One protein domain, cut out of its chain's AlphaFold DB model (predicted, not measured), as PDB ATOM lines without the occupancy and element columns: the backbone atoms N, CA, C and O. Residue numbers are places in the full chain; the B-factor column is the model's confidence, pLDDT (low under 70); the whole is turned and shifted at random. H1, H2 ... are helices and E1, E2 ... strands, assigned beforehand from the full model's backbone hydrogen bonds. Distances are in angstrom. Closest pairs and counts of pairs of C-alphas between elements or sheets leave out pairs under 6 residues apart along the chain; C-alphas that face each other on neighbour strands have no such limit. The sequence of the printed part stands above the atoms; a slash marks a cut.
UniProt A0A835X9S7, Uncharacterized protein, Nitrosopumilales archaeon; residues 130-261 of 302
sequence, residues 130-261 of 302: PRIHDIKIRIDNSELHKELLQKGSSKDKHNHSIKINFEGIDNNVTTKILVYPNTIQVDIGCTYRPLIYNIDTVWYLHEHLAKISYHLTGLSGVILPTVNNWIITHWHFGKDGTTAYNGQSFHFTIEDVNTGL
ATOM      1  N   PRO A 130     181.969 206.037 145.566       49.31
ATOM      2  CA  PRO A 130     181.307 204.938 144.881       49.31
ATOM      3  C   PRO A 130     179.841 205.308 144.623       49.31
ATOM      4  O   PRO A 130     179.099 205.625 145.553       49.31
ATOM      5  N   ARG A 131     179.437 205.333 143.348       53.50
ATOM      6  CA  ARG A 131     178.078 205.682 142.918       53.50
ATOM      7  C   ARG A 131     177.402 204.468 142.309       53.50
ATOM      8  O   ARG A 131     177.935 203.888 141.363       53.50
ATOM      9  N   ILE A 132     176.234 204.128 142.836       60.00
ATOM     10  CA  ILE A 132     175.417 203.015 142.366       60.00
ATOM     11  C   ILE A 132     174.368 203.567 141.400       60.00
ATOM     12  O   ILE A 132     173.652 204.508 141.740       60.00
ATOM     13  N   HIS A 133     174.309 203.011 140.190       61.59
ATOM     14  CA  HIS A 133     173.393 203.459 139.131       61.59
ATOM     15  C   HIS A 133     172.161 202.573 138.975       61.59
ATOM     16  O   HIS A 133     171.078 203.080 138.688       61.59
ATOM     17  N   ASP A 134     172.329 201.270 139.169       62.75
ATOM     18  CA  ASP A 134     171.261 200.281 139.108       62.75
ATOM     19  C   ASP A 134     171.494 199.240 140.201       62.75
ATOM     20  O   ASP A 134     172.639 198.852 140.446       62.75
ATOM     21  N   ILE A 135     170.417 198.782 140.833       70.50
ATOM     22  CA  ILE A 135     170.417 197.698 141.818       70.50
ATOM     23  C   ILE A 135     169.347 196.694 141.403       70.50
ATOM     24  O   ILE A 135     168.191 197.060 141.193       70.50
ATOM     25  N   LYS A 136     169.727 195.425 141.280       77.75
ATOM     26  CA  LYS A 136     168.828 194.305 141.013       77.75
ATOM     27  C   LYS A 136     168.763 193.417 142.236       77.75
ATOM     28  O   LYS A 136     169.774 192.879 142.690       77.75
ATOM     29  N   ILE A 137     167.553 193.241 142.733       83.00
ATOM     30  CA  ILE A 137     167.271 192.530 143.968       83.00
ATOM     31  C   ILE A 137     166.362 191.354 143.645       83.00
ATOM     32  O   ILE A 137     165.379 191.490 142.913       83.00
ATOM     33  N   ARG A 138     166.707 190.197 144.196       86.06
ATOM     34  CA  ARG A 138     165.922 188.975 144.174       86.06
ATOM     35  C   ARG A 138     165.367 188.726 145.568       86.06
ATOM     36  O   ARG A 138     166.086 188.807 146.561       86.06
ATOM     37  N   ILE A 139     164.091 188.386 145.616       91.56
ATOM     38  CA  ILE A 139     163.407 187.929 146.820       91.56
ATOM     39  C   ILE A 139     162.879 186.540 146.501       91.56
ATOM     40  O   ILE A 139     162.148 186.367 145.522       91.56
ATOM     41  N   ASP A 140     163.245 185.559 147.308       86.75
ATOM     42  CA  ASP A 140     162.714 184.210 147.166       86.75
ATOM     43  C   ASP A 140     161.313 184.185 147.803       86.75
ATOM     44  O   ASP A 140     161.147 184.504 148.982       86.75
ATOM     45  N   ASN A 141     160.278 183.920 146.997       75.62
ATOM     46  CA  ASN A 141     158.887 183.859 147.458       75.62
ATOM     47  C   ASN A 141     158.012 183.091 146.456       75.62
ATOM     48  O   ASN A 141     157.841 183.534 145.318       75.62
ATOM     49  N   SER A 142     157.433 181.973 146.898       69.31
ATOM     50  CA  SER A 142     156.578 181.101 146.084       69.31
ATOM     51  C   SER A 142     155.095 181.485 146.076       69.31
ATOM     52  O   SER A 142     154.360 181.115 145.164       69.31
ATOM     53  N   GLU A 143     154.627 182.236 147.073       90.00
ATOM     54  CA  GLU A 143     153.189 182.423 147.299       90.00
ATOM     55  C   GLU A 143     152.651 183.712 146.676       90.00
ATOM     56  O   GLU A 143     151.505 183.753 146.224       90.00
ATOM     57  N   LEU A 144     153.477 184.760 146.575       93.38
ATOM     58  CA  LEU A 144     153.027 186.064 146.075       93.38
ATOM     59  C   LEU A 144     152.428 185.972 144.663       93.38
ATOM     60  O   LEU A 144     151.402 186.589 144.374       93.38
ATOM     61  N   HIS A 145     153.062 185.201 143.777       94.94
ATOM     62  CA  HIS A 145     152.607 185.039 142.395       94.94
ATOM     63  C   HIS A 145     151.215 184.415 142.317       94.94
ATOM     64  O   HIS A 145     150.333 184.937 141.634       94.94
ATOM     65  N   LYS A 146     151.014 183.327 143.064       93.69
ATOM     66  CA  LYS A 146     149.760 182.579 143.122       93.69
ATOM     67  C   LYS A 146     148.624 183.444 143.667       93.69
ATOM     68  O   LYS A 146     147.557 183.484 143.058       93.69
ATOM     69  N   GLU A 147     148.868 184.174 144.751       95.19
ATOM     70  CA  GLU A 147     147.869 185.061 145.357       95.19
ATOM     71  C   GLU A 147     147.479 186.216 144.426       95.19
ATOM     72  O   GLU A 147     146.299 186.536 144.265       95.19
ATOM     73  N   LEU A 148     148.445 186.811 143.724       94.31
ATOM     74  CA  LEU A 148     148.157 187.862 142.748       94.31
ATOM     75  C   LEU A 148     147.296 187.360 141.581       94.31
ATOM     76  O   LEU A 148     146.421 188.100 141.121       94.31
ATOM     77  N   LEU A 149     147.512 186.125 141.113       94.00
ATOM     78  CA  LEU A 149     146.661 185.504 140.092       94.00
ATOM     79  C   LEU A 149     145.235 185.272 140.602       94.00
ATOM     80  O   LEU A 149     144.288 185.581 139.881       94.00
ATOM     81  N   GLN A 150     145.071 184.778 141.833       94.25
ATOM     82  CA  GLN A 150     143.747 184.581 142.440       94.25
ATOM     83  C   GLN A 150     142.975 185.899 142.569       94.25
ATOM     84  O   GLN A 150     141.766 185.936 142.354       94.25
ATOM     85  N   LYS A 151     143.683 187.004 142.825       93.44
ATOM     86  CA  LYS A 151     143.119 188.361 142.856       93.44
ATOM     87  C   LYS A 151     142.925 189.001 141.474       93.44
ATOM     88  O   LYS A 151     142.591 190.180 141.390       93.44
ATOM     89  N   GLY A 152     143.120 188.249 140.388       93.38
ATOM     90  CA  GLY A 152     142.815 188.684 139.023       93.38
ATOM     91  C   GLY A 152     143.953 189.393 138.285       93.38
ATOM     92  O   GLY A 152     143.719 189.998 137.237       93.38
ATOM     93  N   SER A 153     145.193 189.331 138.782       93.38
ATOM     94  CA  SER A 153     146.341 189.891 138.057       93.38
ATOM     95  C   SER A 153     146.609 189.119 136.763       93.38
ATOM     96  O   SER A 153     146.565 187.892 136.722       93.38
ATOM     97  N   SER A 154     146.946 189.839 135.693       92.56
ATOM     98  CA  SER A 154     147.323 189.225 134.417       92.56
ATOM     99  C   SER A 154     148.814 188.897 134.388       92.56
ATOM    100  O   SER A 154     149.649 189.769 134.635       92.56
ATOM    101  N   LYS A 155     149.153 187.651 134.038       92.88
ATOM    102  CA  LYS A 155     150.538 187.241 133.773       92.88
ATOM    103  C   LYS A 155     150.935 187.488 132.322       92.88
ATOM    104  O   LYS A 155     150.120 187.361 131.407       92.88
ATOM    105  N   ASP A 156     152.211 187.769 132.120       91.25
ATOM    106  CA  ASP A 156     152.830 187.773 130.805       91.25
ATOM    107  C   ASP A 156     152.798 186.366 130.177       91.25
ATOM    108  O   ASP A 156     152.934 185.342 130.858       91.25
ATOM    109  N   LYS A 157     152.598 186.303 128.859       87.12
ATOM    110  CA  LYS A 157     152.445 185.031 128.140       87.12
ATOM    111  C   LYS A 157     153.763 184.278 127.964       87.12
ATOM    112  O   LYS A 157     153.727 183.058 127.856       87.12
ATOM    113  N   HIS A 158     154.892 184.982 127.927       84.81
ATOM    114  CA  HIS A 158     156.194 184.417 127.585       84.81
ATOM    115  C   HIS A 158     157.023 184.071 128.816       84.81
ATOM    116  O   HIS A 158     157.615 183.001 128.864       84.81
ATOM    117  N   ASN A 159     157.071 184.963 129.807       86.50
ATOM    118  CA  ASN A 159     157.897 184.755 131.002       86.50
ATOM    119  C   ASN A 159     157.079 184.489 132.275       86.50
ATOM    120  O   ASN A 159     157.653 184.357 133.353       86.50
ATOM    121  N   HIS A 160     155.747 184.446 132.157       88.56
ATOM    122  CA  HIS A 160     154.800 184.229 133.256       88.56
ATOM    123  C   HIS A 160     154.905 185.225 134.414       88.56
ATOM    124  O   HIS A 160     154.291 185.007 135.460       88.56
ATOM    125  N   SER A 161     155.629 186.330 134.230       92.69
ATOM    126  CA  SER A 161     155.762 187.357 135.253       92.69
ATOM    127  C   SER A 161     154.495 188.191 135.372       92.69
ATOM    128  O   SER A 161     153.774 188.417 134.397       92.69
ATOM    129  N   ILE A 162     154.242 188.686 136.575       94.94
ATOM    130  CA  ILE A 162     153.255 189.725 136.839       94.94
ATOM    131  C   ILE A 162     154.032 191.012 137.074       94.94
ATOM    132  O   ILE A 162     154.872 191.098 137.973       94.94
ATOM    133  N   LYS A 163     153.771 192.020 136.245       95.06
ATOM    134  CA  LYS A 163     154.377 193.339 136.406       95.06
ATOM    135  C   LYS A 163     153.569 194.144 137.415       95.06
ATOM    136  O   LYS A 163     152.401 194.435 137.171       95.06
ATOM    137  N   ILE A 164     154.214 194.553 138.502       93.56
ATOM    138  CA  ILE A 164     153.589 195.406 139.512       93.56
ATOM    139  C   ILE A 164     153.941 196.861 139.230       93.56
ATOM    140  O   ILE A 164     155.105 197.219 139.036       93.56
ATOM    141  N   ASN A 165     152.911 197.704 139.198       90.12
ATOM    142  CA  ASN A 165     153.091 199.144 139.159       90.12
ATOM    143  C   ASN A 165     153.409 199.630 140.574       90.12
ATOM    144  O   ASN A 165     152.670 199.348 141.518       90.12
ATOM    145  N   PHE A 166     154.513 200.356 140.697       88.12
ATOM    146  CA  PHE A 166     154.935 201.002 141.928       88.12
ATOM    147  C   PHE A 166     155.349 202.427 141.585       88.12
ATOM    148  O   PHE A 166     156.260 202.642 140.780       88.12
ATOM    149  N   GLU A 167     154.642 203.394 142.155       80.31
ATOM    150  CA  GLU A 167     155.021 204.796 142.066       80.31
ATOM    151  C   GLU A 167     156.004 205.071 143.202       80.31
ATOM    152  O   GLU A 167     155.642 205.069 144.376       80.31
ATOM    153  N   GLY A 168     157.282 205.214 142.846       68.50
ATOM    154  CA  GLY A 168     158.319 205.577 143.805       68.50
ATOM    155  C   GLY A 168     158.106 206.984 144.363       68.50
ATOM    156  O   GLY A 168     157.382 207.797 143.795       68.50
ATOM    157  N   ILE A 169     158.773 207.284 145.475       64.44
ATOM    158  CA  ILE A 169     158.701 208.602 146.130       64.44
ATOM    159  C   ILE A 169     159.562 209.624 145.384       64.44
ATOM    160  O   ILE A 169     159.225 210.804 145.307       64.44
ATOM    161  N   ASP A 170     160.694 209.168 144.847       69.31
ATOM    162  CA  ASP A 170     161.633 210.002 144.112       69.31
ATOM    163  C   ASP A 170     161.472 209.773 142.610       69.31
ATOM    164  O   ASP A 170     161.693 208.678 142.090       69.31
ATOM    165  N   ASN A 171     161.160 210.851 141.894       69.31
ATOM    166  CA  ASN A 171     161.082 210.871 140.435       69.31
ATOM    167  C   ASN A 171     162.416 210.526 139.745       69.31
ATOM    168  O   ASN A 171     162.432 210.299 138.535       69.31
ATOM    169  N   ASN A 172     163.528 210.515 140.482       69.31
ATOM    170  CA  ASN A 172     164.845 210.119 139.990       69.31
ATOM    171  C   ASN A 172     165.140 208.624 140.173       69.31
ATOM    172  O   ASN A 172     166.157 208.147 139.667       69.31
ATOM    173  N   VAL A 173     164.257 207.890 140.860       78.31
ATOM    174  CA  VAL A 173     164.366 206.448 141.071       78.31
ATOM    175  C   VAL A 173     163.268 205.732 140.295       78.31
ATOM    176  O   VAL A 173     162.080 205.794 140.602       78.31
ATOM    177  N   THR A 174     163.681 204.995 139.276       84.50
ATOM    178  CA  THR A 174     162.806 204.076 138.555       84.50
ATOM    179  C   THR A 174     162.789 202.737 139.269       84.50
ATOM    180  O   THR A 174     163.837 202.166 139.547       84.50
ATOM    181  N   THR A 175     161.599 202.230 139.582       90.12
ATOM    182  CA  THR A 175     161.435 200.909 140.198       90.12
ATOM    183  C   THR A 175     160.623 200.031 139.266       90.12
ATOM    184  O   THR A 175     159.532 200.405 138.834       90.12
ATOM    185  N   LYS A 176     161.153 198.858 138.943       91.88
ATOM    186  CA  LYS A 176     160.455 197.836 138.171       91.88
ATOM    187  C   LYS A 176     160.374 196.575 139.014       91.88
ATOM    188  O   LYS A 176     161.396 196.024 139.399       91.88
ATOM    189  N   ILE A 177     159.151 196.115 139.251       94.31
ATOM    190  CA  ILE A 177     158.882 194.912 140.033       94.31
ATOM    191  C   ILE A 177     158.263 193.867 139.109       94.31
ATOM    192  O   ILE A 177     157.245 194.123 138.456       94.31
ATOM    193  N   LEU A 178     158.892 192.699 139.052       94.44
ATOM    194  CA  LEU A 178     158.407 191.528 138.336       94.44
ATOM    195  C   LEU A 178     158.257 190.379 139.325       94.44
ATOM    196  O   LEU A 178     159.224 189.977 139.964       94.44
ATOM    197  N   VAL A 179     157.050 189.842 139.436       95.12
ATOM    198  CA  VAL A 179     156.763 188.678 140.275       95.12
ATOM    199  C   VAL A 179     156.704 187.450 139.375       95.12
ATOM    200  O   VAL A 179     155.856 187.386 138.488       95.12
ATOM    201  N   TYR A 180     157.600 186.494 139.584       93.50
ATOM    202  CA  TYR A 180     157.606 185.175 138.947       93.50
ATOM    203  C   TYR A 180     157.086 184.120 139.933       93.50
ATOM    204  O   TYR A 180     157.014 184.419 141.123       93.50
ATOM    205  N   PRO A 181     156.770 182.889 139.484       91.12
ATOM    206  CA  PRO A 181     156.222 181.850 140.358       91.12
ATOM    207  C   PRO A 181     157.000 181.605 141.656       91.12
ATOM    208  O   PRO A 181     156.378 181.414 142.687       91.12
ATOM    209  N   ASN A 182     158.337 181.656 141.615       89.12
ATOM    210  CA  ASN A 182     159.185 181.332 142.773       89.12
ATOM    211  C   ASN A 182     160.012 182.517 143.292       89.12
ATOM    212  O   ASN A 182     160.673 182.414 144.323       89.12
ATOM    213  N   THR A 183     160.053 183.619 142.544       92.38
ATOM    214  CA  THR A 183     160.986 184.717 142.805       92.38
ATOM    215  C   THR A 183     160.368 186.050 142.445       92.38
ATOM    216  O   THR A 183     159.715 186.189 141.411       92.38
ATOM    217  N   ILE A 184     160.679 187.071 143.224       94.31
ATOM    218  CA  ILE A 184     160.364 188.458 142.908       94.31
ATOM    219  C   ILE A 184     161.663 189.142 142.511       94.31
ATOM    220  O   ILE A 184     162.669 189.039 143.211       94.31
ATOM    221  N   GLN A 185     161.634 189.852 141.392       92.56
ATOM    222  CA  GLN A 185     162.727 190.691 140.939       92.56
ATOM    223  C   GLN A 185     162.338 192.158 141.103       92.56
ATOM    224  O   GLN A 185     161.336 192.613 140.545       92.56
ATOM    225  N   VAL A 186     163.163 192.899 141.834       91.94
ATOM    226  CA  VAL A 186     163.054 194.344 142.012       91.94
ATOM    227  C   VAL A 186     164.282 194.991 141.377       91.94
ATOM    228  O   VAL A 186     165.402 194.819 141.847       91.94
ATOM    229  N   ASP A 187     164.070 195.733 140.295       87.94
ATOM    230  CA  ASP A 187     165.096 196.548 139.648       87.94
ATOM    231  C   ASP A 187     164.904 198.015 140.076       87.94
ATOM    232  O   ASP A 187     163.855 198.608 139.808       87.94
ATOM    233  N   ILE A 188     165.918 198.607 140.706       85.50
ATOM    234  CA  ILE A 188     165.983 200.022 141.089       85.50
ATOM    235  C   ILE A 188     167.012 200.711 140.194       85.50
ATOM    236  O   ILE A 188     168.207 200.484 140.343       85.50
ATOM    237  N   GLY A 189     166.559 201.560 139.276       79.56
ATOM    238  CA  GLY A 189     167.418 202.385 138.428       79.56
ATOM    239  C   GLY A 189     167.443 203.834 138.905       79.56
ATOM    240  O   GLY A 189     166.391 204.461 139.027       79.56
ATOM    241  N   CYS A 190     168.631 204.384 139.132       73.19
ATOM    242  CA  CYS A 190     168.874 205.735 139.653       73.19
ATOM    243  C   CYS A 190     169.891 206.501 138.783       73.19
ATOM    244  O   CYS A 190     170.739 207.253 139.257       73.19
ATOM    245  N   THR A 191     169.788 206.334 137.461       61.09
ATOM    246  CA  THR A 191     170.757 206.821 136.466       61.09
ATOM    247  C   THR A 191     171.087 208.318 136.577       61.09
ATOM    248  O   THR A 191     172.246 208.693 136.417       61.09
ATOM    249  N   TYR A 192     170.089 209.167 136.851       59.69
ATOM    250  CA  TYR A 192     170.239 210.632 136.897       59.69
ATOM    251  C   TYR A 192     170.621 211.170 138.280       59.69
ATOM    252  O   TYR A 192     171.173 212.262 138.387       59.69
ATOM    253  N   ARG A 193     170.379 210.393 139.338       68.56
ATOM    254  CA  ARG A 193     170.824 210.699 140.698       68.56
ATOM    255  C   ARG A 193     171.366 209.421 141.341       68.56
ATOM    256  O   ARG A 193     170.654 208.785 142.116       68.56
ATOM    257  N   PRO A 194     172.603 209.036 140.988       63.16
ATOM    258  CA  PRO A 194     173.198 207.809 141.490       63.16
ATOM    259  C   PRO A 194     173.299 207.847 143.010       63.16
ATOM    260  O   PRO A 194     173.607 208.892 143.593       63.16
ATOM    261  N   LEU A 195     173.069 206.700 143.632       63.72
ATOM    262  CA  LEU A 195     173.164 206.527 145.073       63.72
ATOM    263  C   LEU A 195     174.644 206.587 145.479       63.72
ATOM    264  O   LEU A 195     175.451 205.777 145.026       63.72
ATOM    265  N   ILE A 196     175.013 207.582 146.286       63.47
ATOM    266  CA  ILE A 196     176.366 207.706 146.841       63.47
ATOM    267  C   ILE A 196     176.488 206.689 147.971       63.47
ATOM    268  O   ILE A 196     175.639 206.673 148.849       63.47
ATOM    269  N   TYR A 197     177.524 205.857 147.983       60.06
ATOM    270  CA  TYR A 197     177.700 204.858 149.039       60.06
ATOM    271  C   TYR A 197     178.060 205.517 150.386       60.06
ATOM    272  O   TYR A 197     179.226 205.691 150.729       60.06
ATOM    273  N   ASN A 198     177.035 205.953 151.121       60.28
ATOM    274  CA  ASN A 198     177.105 206.544 152.452       60.28
ATOM    275  C   ASN A 198     175.896 206.103 153.294       60.28
ATOM    276  O   ASN A 198     174.944 205.519 152.772       60.28
ATOM    277  N   ILE A 199     175.928 206.395 154.598       62.69
ATOM    278  CA  ILE A 199     174.884 205.954 155.530       62.69
ATOM    279  C   ILE A 199     173.495 206.461 155.122       62.69
ATOM    280  O   ILE A 199     172.579 205.657 155.000       62.69
ATOM    281  N   ASP A 200     173.350 207.749 154.801       69.19
ATOM    282  CA  ASP A 200     172.063 208.349 154.422       69.19
ATOM    283  C   ASP A 200     171.426 207.643 153.222       69.19
ATOM    284  O   ASP A 200     170.221 207.402 153.178       69.19
ATOM    285  N   THR A 201     172.251 207.276 152.246       67.88
ATOM    286  CA  THR A 201     171.800 206.610 151.028       67.88
ATOM    287  C   THR A 201     171.429 205.152 151.278       67.88
ATOM    288  O   THR A 201     170.489 204.649 150.664       67.88
ATOM    289  N   VAL A 202     172.122 204.477 152.196       71.31
ATOM    290  CA  VAL A 202     171.761 203.128 152.644       71.31
ATOM    291  C   VAL A 202     170.413 203.142 153.372       71.31
ATOM    292  O   VAL A 202     169.540 202.337 153.050       71.31
ATOM    293  N   TRP A 203     170.179 204.114 154.261       77.38
ATOM    294  CA  TRP A 203     168.872 204.312 154.901       77.38
ATOM    295  C   TRP A 203     167.770 204.611 153.885       77.38
ATOM    296  O   TRP A 203     166.697 204.011 153.945       77.38
ATOM    297  N   TYR A 204     168.048 205.489 152.919       83.00
ATOM    298  CA  TYR A 204     167.124 205.803 151.833       83.00
ATOM    299  C   TYR A 204     166.762 204.560 151.004       83.00
ATOM    300  O   TYR A 204     165.588 204.322 150.713       83.00
ATOM    301  N   LEU A 205     167.756 203.735 150.653       82.62
ATOM    302  CA  LEU A 205     167.532 202.472 149.954       82.62
ATOM    303  C   LEU A 205     166.656 201.536 150.793       82.62
ATOM    304  O   LEU A 205     165.667 201.012 150.285       82.62
ATOM    305  N   HIS A 206     166.976 201.363 152.075       86.62
ATOM    306  CA  HIS A 206     166.207 200.510 152.975       86.62
ATOM    307  C   HIS A 206     164.748 200.979 153.116       86.62
ATOM    308  O   HIS A 206     163.826 200.169 153.017       86.62
ATOM    309  N   GLU A 207     164.505 202.284 153.278       89.38
ATOM    310  CA  GLU A 207     163.153 202.859 153.334       89.38
ATOM    311  C   GLU A 207     162.369 202.607 152.036       89.38
ATOM    312  O   GLU A 207     161.189 202.237 152.067       89.38
ATOM    313  N   HIS A 208     163.021 202.775 150.882       90.31
ATOM    314  CA  HIS A 208     162.412 202.522 149.578       90.31
ATOM    315  C   HIS A 208     162.006 201.051 149.423       90.31
ATOM    316  O   HIS A 208     160.881 200.755 149.014       90.31
ATOM    317  N   LEU A 209     162.878 200.121 149.824       91.44
ATOM    318  CA  LEU A 209     162.593 198.683 149.819       91.44
ATOM    319  C   LEU A 209     161.484 198.300 150.806       91.44
ATOM    320  O   LEU A 209     160.612 197.500 150.467       91.44
ATOM    321  N   ALA A 210     161.447 198.912 151.991       91.50
ATOM    322  CA  ALA A 210     160.388 198.681 152.972       91.50
ATOM    323  C   ALA A 210     159.008 199.068 152.423       91.50
ATOM    324  O   ALA A 210     158.033 198.339 152.606       91.50
ATOM    325  N   LYS A 211     158.922 200.170 151.671       92.88
ATOM    326  CA  LYS A 211     157.676 200.593 151.014       92.88
ATOM    327  C   LYS A 211     157.266 199.668 149.877       92.88
ATOM    328  O   LYS A 211     156.076 199.407 149.722       92.88
ATOM    329  N   ILE A 212     158.226 199.131 149.124       93.19
ATOM    330  CA  ILE A 212     157.947 198.070 148.148       93.19
ATOM    331  C   ILE A 212     157.365 196.848 148.860       93.19
ATOM    332  O   ILE A 212     156.344 196.324 148.422       93.19
ATOM    333  N   SER A 213     157.965 196.431 149.979       93.69
ATOM    334  CA  SER A 213     157.474 195.299 150.769       93.69
ATOM    335  C   SER A 213     156.034 195.524 151.241       93.69
ATOM    336  O   SER A 213     155.156 194.688 151.010       93.69
ATOM    337  N   TYR A 214     155.762 196.702 151.811       93.62
ATOM    338  CA  TYR A 214     154.429 197.090 152.264       93.62
ATOM    339  C   TYR A 214     153.406 197.122 151.122       93.62
ATOM    340  O   TYR A 214     152.309 196.590 151.264       93.62
ATOM    341  N   HIS A 215     153.772 197.679 149.965       94.06
ATOM    342  CA  HIS A 215     152.909 197.720 148.781       94.06
ATOM    343  C   HIS A 215     152.545 196.319 148.282       94.06
ATOM    344  O   HIS A 215     151.376 196.021 148.050       94.06
ATOM    345  N   LEU A 216     153.534 195.428 148.161       93.38
ATOM    346  CA  LEU A 216     153.309 194.046 147.727       93.38
ATOM    347  C   LEU A 216     152.452 193.261 148.726       93.38
ATOM    348  O   LEU A 216     151.570 192.498 148.315       93.38
ATOM    349  N   THR A 217     152.659 193.504 150.021       93.44
ATOM    350  CA  THR A 217     151.842 192.927 151.096       93.44
ATOM    351  C   THR A 217     150.411 193.460 151.024       93.44
ATOM    352  O   THR A 217     149.471 192.681 151.101       93.44
ATOM    353  N   GLY A 218     150.208 194.759 150.785       92.88
ATOM    354  CA  GLY A 218     148.875 195.354 150.638       92.88
ATOM    355  C   GLY A 218     148.090 194.807 149.440       92.88
ATOM    356  O   GLY A 218     146.887 194.579 149.538       92.88
ATOM    357  N   LEU A 219     148.766 194.534 148.319       92.56
ATOM    358  CA  LEU A 219     148.126 193.957 147.133       92.56
ATOM    359  C   LEU A 219     147.707 192.496 147.348       92.56
ATOM    360  O   LEU A 219     146.605 192.087 146.974       92.56
ATOM    361  N   SER A 220     148.577 191.689 147.949       92.25
ATOM    362  CA  SER A 220     148.418 190.230 147.994       92.25
ATOM    363  C   SER A 220     147.909 189.693 149.331       92.25
ATOM    364  O   SER A 220     147.144 188.739 149.342       92.25
ATOM    365  N   GLY A 221     148.239 190.337 150.447       90.44
ATOM    366  CA  GLY A 221     148.113 189.792 151.802       90.44
ATOM    367  C   GLY A 221     149.287 188.892 152.214       90.44
ATOM    368  O   GLY A 221     149.331 188.444 153.356       90.44
ATOM    369  N   VAL A 222     150.245 188.635 151.317       92.12
ATOM    370  CA  VAL A 222     151.415 187.791 151.585       92.12
ATOM    371  C   VAL A 222     152.481 188.601 152.305       92.12
ATOM    372  O   VAL A 222     152.929 189.634 151.808       92.12
ATOM    373  N   ILE A 223     152.925 188.093 153.452       90.50
ATOM    374  CA  ILE A 223     154.055 188.650 154.194       90.50
ATOM    375  C   ILE A 223     155.346 188.214 153.494       90.50
ATOM    376  O   ILE A 223     155.620 187.023 153.350       90.50
ATOM    377  N   LEU A 224     156.132 189.186 153.036       90.81
ATOM    378  CA  LEU A 224     157.442 188.936 152.438       90.81
ATOM    379  C   LEU A 224     158.517 188.740 153.521       90.81
ATOM    380  O   LEU A 224     158.348 189.228 154.642       90.81
ATOM    381  N   PRO A 225     159.660 188.107 153.187       89.50
ATOM    382  CA  PRO A 225     160.854 188.181 154.022       89.50
ATOM    383  C   PRO A 225     161.207 189.634 154.352       89.50
ATOM    384  O   PRO A 225     160.950 190.544 153.551       89.50
ATOM    385  N   THR A 226     161.827 189.853 155.511       90.00
ATOM    386  CA  THR A 226     162.325 191.177 155.901       90.00
ATOM    387  C   THR A 226     163.264 191.726 154.827       90.00
ATOM    388  O   THR A 226     163.981 190.972 154.170       90.00
ATOM    389  N   VAL A 227     163.266 193.049 154.646       89.06
ATOM    390  CA  VAL A 227     164.084 193.724 153.621       89.06
ATOM    391  C   VAL A 227     165.562 193.350 153.736       89.06
ATOM    392  O   VAL A 227     166.214 193.143 152.720       89.06
ATOM    393  N   ASN A 228     166.061 193.194 154.963       81.38
ATOM    394  CA  ASN A 228     167.432 192.777 155.255       81.38
ATOM    395  C   ASN A 228     167.821 191.453 154.581       81.38
ATOM    396  O   ASN A 228     168.953 191.329 154.129       81.38
ATOM    397  N   ASN A 229     166.876 190.522 154.417       85.19
ATOM    398  CA  ASN A 229     167.117 189.205 153.823       85.19
ATOM    399  C   ASN A 229     167.032 189.205 152.289       85.19
ATOM    400  O   ASN A 229     167.154 188.153 151.661       85.19
ATOM    401  N   TRP A 230     166.746 190.347 151.659       83.94
ATOM    402  CA  TRP A 230     166.635 190.416 150.205       83.94
ATOM    403  C   TRP A 230     168.021 190.372 149.569       83.94
ATOM    404  O   TRP A 230     168.967 190.966 150.078       83.94
ATOM    405  N   ILE A 231     168.137 189.681 148.436       72.81
ATOM    406  CA  ILE A 231     169.429 189.349 147.836       72.81
ATOM    407  C   ILE A 231     169.714 190.309 146.687       72.81
ATOM    408  O   ILE A 231     169.019 190.304 145.670       72.81
ATOM    409  N   ILE A 232     170.767 191.107 146.797       61.34
ATOM    410  CA  ILE A 232     171.325 191.844 145.669       61.34
ATOM    411  C   ILE A 232     172.019 190.839 144.753       61.34
ATOM    412  O   ILE A 232     173.005 190.205 145.117       61.34
ATOM    413  N   THR A 233     171.493 190.719 143.540       58.38
ATOM    414  CA  THR A 233     172.040 189.835 142.496       58.38
ATOM    415  C   THR A 233     172.943 190.584 141.529       58.38
ATOM    416  O   THR A 233     173.762 189.982 140.840       58.38
ATOM    417  N   HIS A 234     172.782 191.906 141.448       55.56
ATOM    418  CA  HIS A 234     173.582 192.767 140.592       55.56
ATOM    419  C   HIS A 234     173.470 194.214 141.079       55.56
ATOM    420  O   HIS A 234     172.375 194.691 141.365       55.56
ATOM    421  N   TRP A 235     174.575 194.946 141.095       53.19
ATOM    422  CA  TRP A 235     174.573 196.406 141.130       53.19
ATOM    423  C   TRP A 235     175.656 196.988 140.217       53.19
ATOM    424  O   TRP A 235     176.694 196.367 139.995       53.19
ATOM    425  N   HIS A 236     175.420 198.173 139.661       50.53
ATOM    426  CA  HIS A 236     176.397 198.860 138.813       50.53
ATOM    427  C   HIS A 236     177.129 199.943 139.615       50.53
ATOM    428  O   HIS A 236     176.535 200.984 139.910       50.53
ATOM    429  N   PHE A 237     178.408 199.712 139.934       41.56
ATOM    430  CA  PHE A 237     179.312 200.712 140.513       41.56
ATOM    431  C   PHE A 237     180.093 201.450 139.423       41.56
ATOM    432  O   PHE A 237     180.818 200.832 138.646       41.56
ATOM    433  N   GLY A 238     180.003 202.782 139.405       38.91
ATOM    434  CA  GLY A 238     180.818 203.615 138.516       38.91
ATOM    435  C   GLY A 238     180.564 203.388 137.016       38.91
ATOM    436  O   GLY A 238     179.506 202.917 136.603       38.91
ATOM    437  N   LYS A 239     181.529 203.802 136.183       39.44
ATOM    438  CA  LYS A 239     181.501 203.641 134.719       39.44
ATOM    439  C   LYS A 239     182.273 202.366 134.366       39.44
ATOM    440  O   LYS A 239     183.378 202.216 134.873       39.44
ATOM    441  N   ASP A 240     181.678 201.509 133.530       34.28
ATOM    442  CA  ASP A 240     182.185 200.218 133.027       34.28
ATOM    443  C   ASP A 240     183.714 200.039 133.198       34.28
ATOM    444  O   ASP A 240     184.505 200.647 132.476       34.28
ATOM    445  N   GLY A 241     184.124 199.229 134.182       33.59
ATOM    446  CA  GLY A 241     185.516 198.811 134.356       33.59
ATOM    447  C   GLY A 241     185.878 197.714 133.352       33.59
ATOM    448  O   GLY A 241     185.055 196.859 133.041       33.59
ATOM    449  N   THR A 242     187.108 197.723 132.835       28.27
ATOM    450  CA  THR A 242     187.599 196.741 131.847       28.27
ATOM    451  C   THR A 242     188.029 195.407 132.461       28.27
ATOM    452  O   THR A 242     188.398 194.488 131.733       28.27
ATOM    453  N   THR A 243     187.990 195.273 133.788       28.86
ATOM    454  CA  THR A 243     188.399 194.052 134.482       28.86
ATOM    455  C   THR A 243     187.223 193.086 134.572       28.86
ATOM    456  O   THR A 243     186.262 193.327 135.303       28.86
ATOM    457  N   ALA A 244     187.297 191.976 133.836       29.34
ATOM    458  CA  ALA A 244     186.371 190.866 134.010       29.34
ATOM    459  C   ALA A 244     186.550 190.274 135.417       29.34
ATOM    460  O   ALA A 244     187.624 189.782 135.766       29.34
ATOM    461  N   TYR A 245     185.502 190.346 136.236       30.89
ATOM    462  CA  TYR A 245     185.453 189.662 137.522       30.89
ATOM    463  C   TYR A 245     185.036 188.206 137.288       30.89
ATOM    464  O   TYR A 245     183.877 187.930 136.994       30.89
ATOM    465  N   ASN A 246     185.994 187.286 137.414       27.33
ATOM    466  CA  ASN A 246     185.791 185.836 137.298       27.33
ATOM    467  C   ASN A 246     185.579 185.164 138.675       27.33
ATOM    468  O   ASN A 246     186.032 184.043 138.890       27.33
ATOM    469  N   GLY A 247     184.955 185.859 139.633       33.09
ATOM    470  CA  GLY A 247     184.615 185.304 140.952       33.09
ATOM    471  C   GLY A 247     183.191 184.737 141.016       33.09
ATOM    472  O   GLY A 247     182.422 184.861 140.063       33.09
ATOM    473  N   GLN A 248     182.825 184.120 142.148       31.14
ATOM    474  CA  GLN A 248     181.454 183.647 142.388       31.14
ATOM    475  C   GLN A 248     180.426 184.776 142.199       31.14
ATOM    476  O   GLN A 248     180.673 185.930 142.556       31.14
ATOM    477  N   SER A 249     179.267 184.422 141.637       35.12
ATOM    478  CA  SER A 249     178.132 185.324 141.431       35.12
ATOM    479  C   SER A 249     177.766 186.066 142.720       35.12
ATOM    480  O   SER A 249     177.599 185.447 143.767       35.12
ATOM    481  N   PHE A 250     177.609 187.389 142.624       46.09
ATOM    482  CA  PHE A 250     177.230 188.277 143.725       46.09
ATOM    483  C   PHE A 250     175.963 187.776 144.444       46.09
ATOM    484  O   PHE A 250     174.881 187.745 143.855       46.09
ATOM    485  N   HIS A 251     176.105 187.387 145.712       46.97
ATOM    486  CA  HIS A 251     175.011 186.980 146.594       46.97
ATOM    487  C   HIS A 251     175.154 187.718 147.929       46.97
ATOM    488  O   HIS A 251     175.596 187.150 148.920       46.97
ATOM    489  N   PHE A 252     174.842 189.015 147.920       54.19
ATOM    490  CA  PHE A 252     174.869 189.857 149.118       54.19
ATOM    491  C   PHE A 252     173.447 190.148 149.571       54.19
ATOM    492  O   PHE A 252     172.589 190.469 148.749       54.19
ATOM    493  N   THR A 253     173.195 190.065 150.868       64.56
ATOM    494  CA  THR A 253     171.930 190.500 151.458       64.56
ATOM    495  C   THR A 253     171.918 192.022 151.643       64.56
ATOM    496  O   THR A 253     172.960 192.683 151.612       64.56
ATOM    497  N   ILE A 254     170.742 192.622 151.841       68.00
ATOM    498  CA  ILE A 254     170.653 194.042 152.224       68.00
ATOM    499  C   ILE A 254     171.302 194.277 153.597       68.00
ATOM    500  O   ILE A 254     171.875 195.341 153.827       68.00
ATOM    501  N   GLU A 255     171.273 193.287 154.491       67.19
ATOM    502  CA  GLU A 255     171.983 193.338 155.773       67.19
ATOM    503  C   GLU A 255     173.497 193.509 155.602       67.19
ATOM    504  O   GLU A 255     174.093 194.362 156.265       67.19
ATOM    505  N   ASP A 256     174.110 192.788 154.661       58.34
ATOM    506  CA  ASP A 256     175.542 192.924 154.358       58.34
ATOM    507  C   ASP A 256     175.888 194.342 153.875       58.34
ATOM    508  O   ASP A 256     176.945 194.885 154.193       58.34
ATOM    509  N   VAL A 257     174.976 194.986 153.140       62.31
ATOM    510  CA  VAL A 257     175.142 196.378 152.693       62.31
ATOM    511  C   VAL A 257     174.974 197.368 153.842       62.31
ATOM    512  O   VAL A 257     175.728 198.341 153.921       62.31
ATOM    513  N   ASN A 258     174.010 197.125 154.731       60.34
ATOM    514  CA  ASN A 258     173.751 197.963 155.901       60.34
ATOM    515  C   ASN A 258     174.905 197.912 156.912       60.34
ATOM    516  O   ASN A 258     175.248 198.931 157.513       60.34
ATOM    517  N   THR A 259     175.501 196.734 157.093       52.31
ATOM    518  CA  THR A 259     176.602 196.500 158.034       52.31
ATOM    519  C   THR A 259     177.966 196.822 157.423       52.31
ATOM    520  O   THR A 259     178.824 197.349 158.115       52.31
ATOM    521  N   GLY A 260     178.166 196.634 156.116       46.25
ATOM    522  CA  GLY A 260     179.438 196.867 155.414       46.25
ATOM    523  C   GLY A 260     179.913 198.325 155.295       46.25
ATOM    524  O   GLY A 260     180.886 198.588 154.586       46.25
ATOM    525  N   LEU A 261     179.267 199.283 155.966       44.75
ATOM    526  CA  LEU A 261     179.636 200.697 155.907       44.75
ATOM    527  C   LEU A 261     181.016 200.951 156.541       44.75
ATOM    528  O   LEU A 261     181.265 200.696 157.721       44.75
TER     529      LEU A 261
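This is residues 130 to 261 of the 302 residues of an uncharacterized protein of Nitrosopumilales archaeon (UniProt A0A835X9S7). A twisted sheet of five strands has one long helix, H2, running slantwise over one face. Short H1 sits on that same face at one end of H2, short H3 packs on H2 near its other end, and residues 240 to 248 stick out as a free loop. The printed part has 132 residues, with three named helices and five named strands in the order E1 H1 E2 E3 E4 H2 E5 H3 along the chain; the class is mixed, helices and strands, with 69 residues in named elements, and the antiparallel sheet has the order E2 E3 E4 E1 E5. The whole is compact, radius of gyration of the C-alphas 15.3 A, spanning 44 by 31 by 26 A.

E1, residues 131 to 140, begins at C-alpha 131 (178.078, 205.682, 142.918), spans 26.7 A and bends by 57 degrees at residue 134. H1 is residues 143 to 150, E2 162 to 164, E3 174 to 179, E4 183 to 189. H2, residues 199 to 220, spans 31.7 A. E5 is residues 231 to 237; H3, residues 254 to 259, ends at C-alpha 259 (176.602, 196.500, 158.034).

E2, E3 and E4 form a meander, each strand the antiparallel neighbour of the one before, with N 162 and O 179 at 2.8 A and N 176 and O 187 at 2.8 A. E1 pairs with E4, N 137 and O 186 at 2.8 A, and with E5, N 136 and O 234 at 2.7 A. E4, H2 and E5 make a split strand-helix-strand unit, two strands running the same way with E1 between them, its crossover right-handed. H2's height over the sheet is 10.6 A. H1 touches H2 with Leu 148 and Ser 220, closest C-alphas 5.8 A apart. H2 and H3 only just touch, with 3 pairs of C-alphas within 8 A, the closest those of Val 202 and Asn 258, 6.4 A. In H1, H2 and H3 every O i to N i+4 pair is within hydrogen-bond range.

The C-alphas farthest apart, of Gln 150 and Thr 242, are 46.7 A apart. The printed part has no cut; the links H1 to E2 and E5 to H3 are long. Mean pLDDT of the printed part is 74.9, with residues 232 to 261 among those under 70.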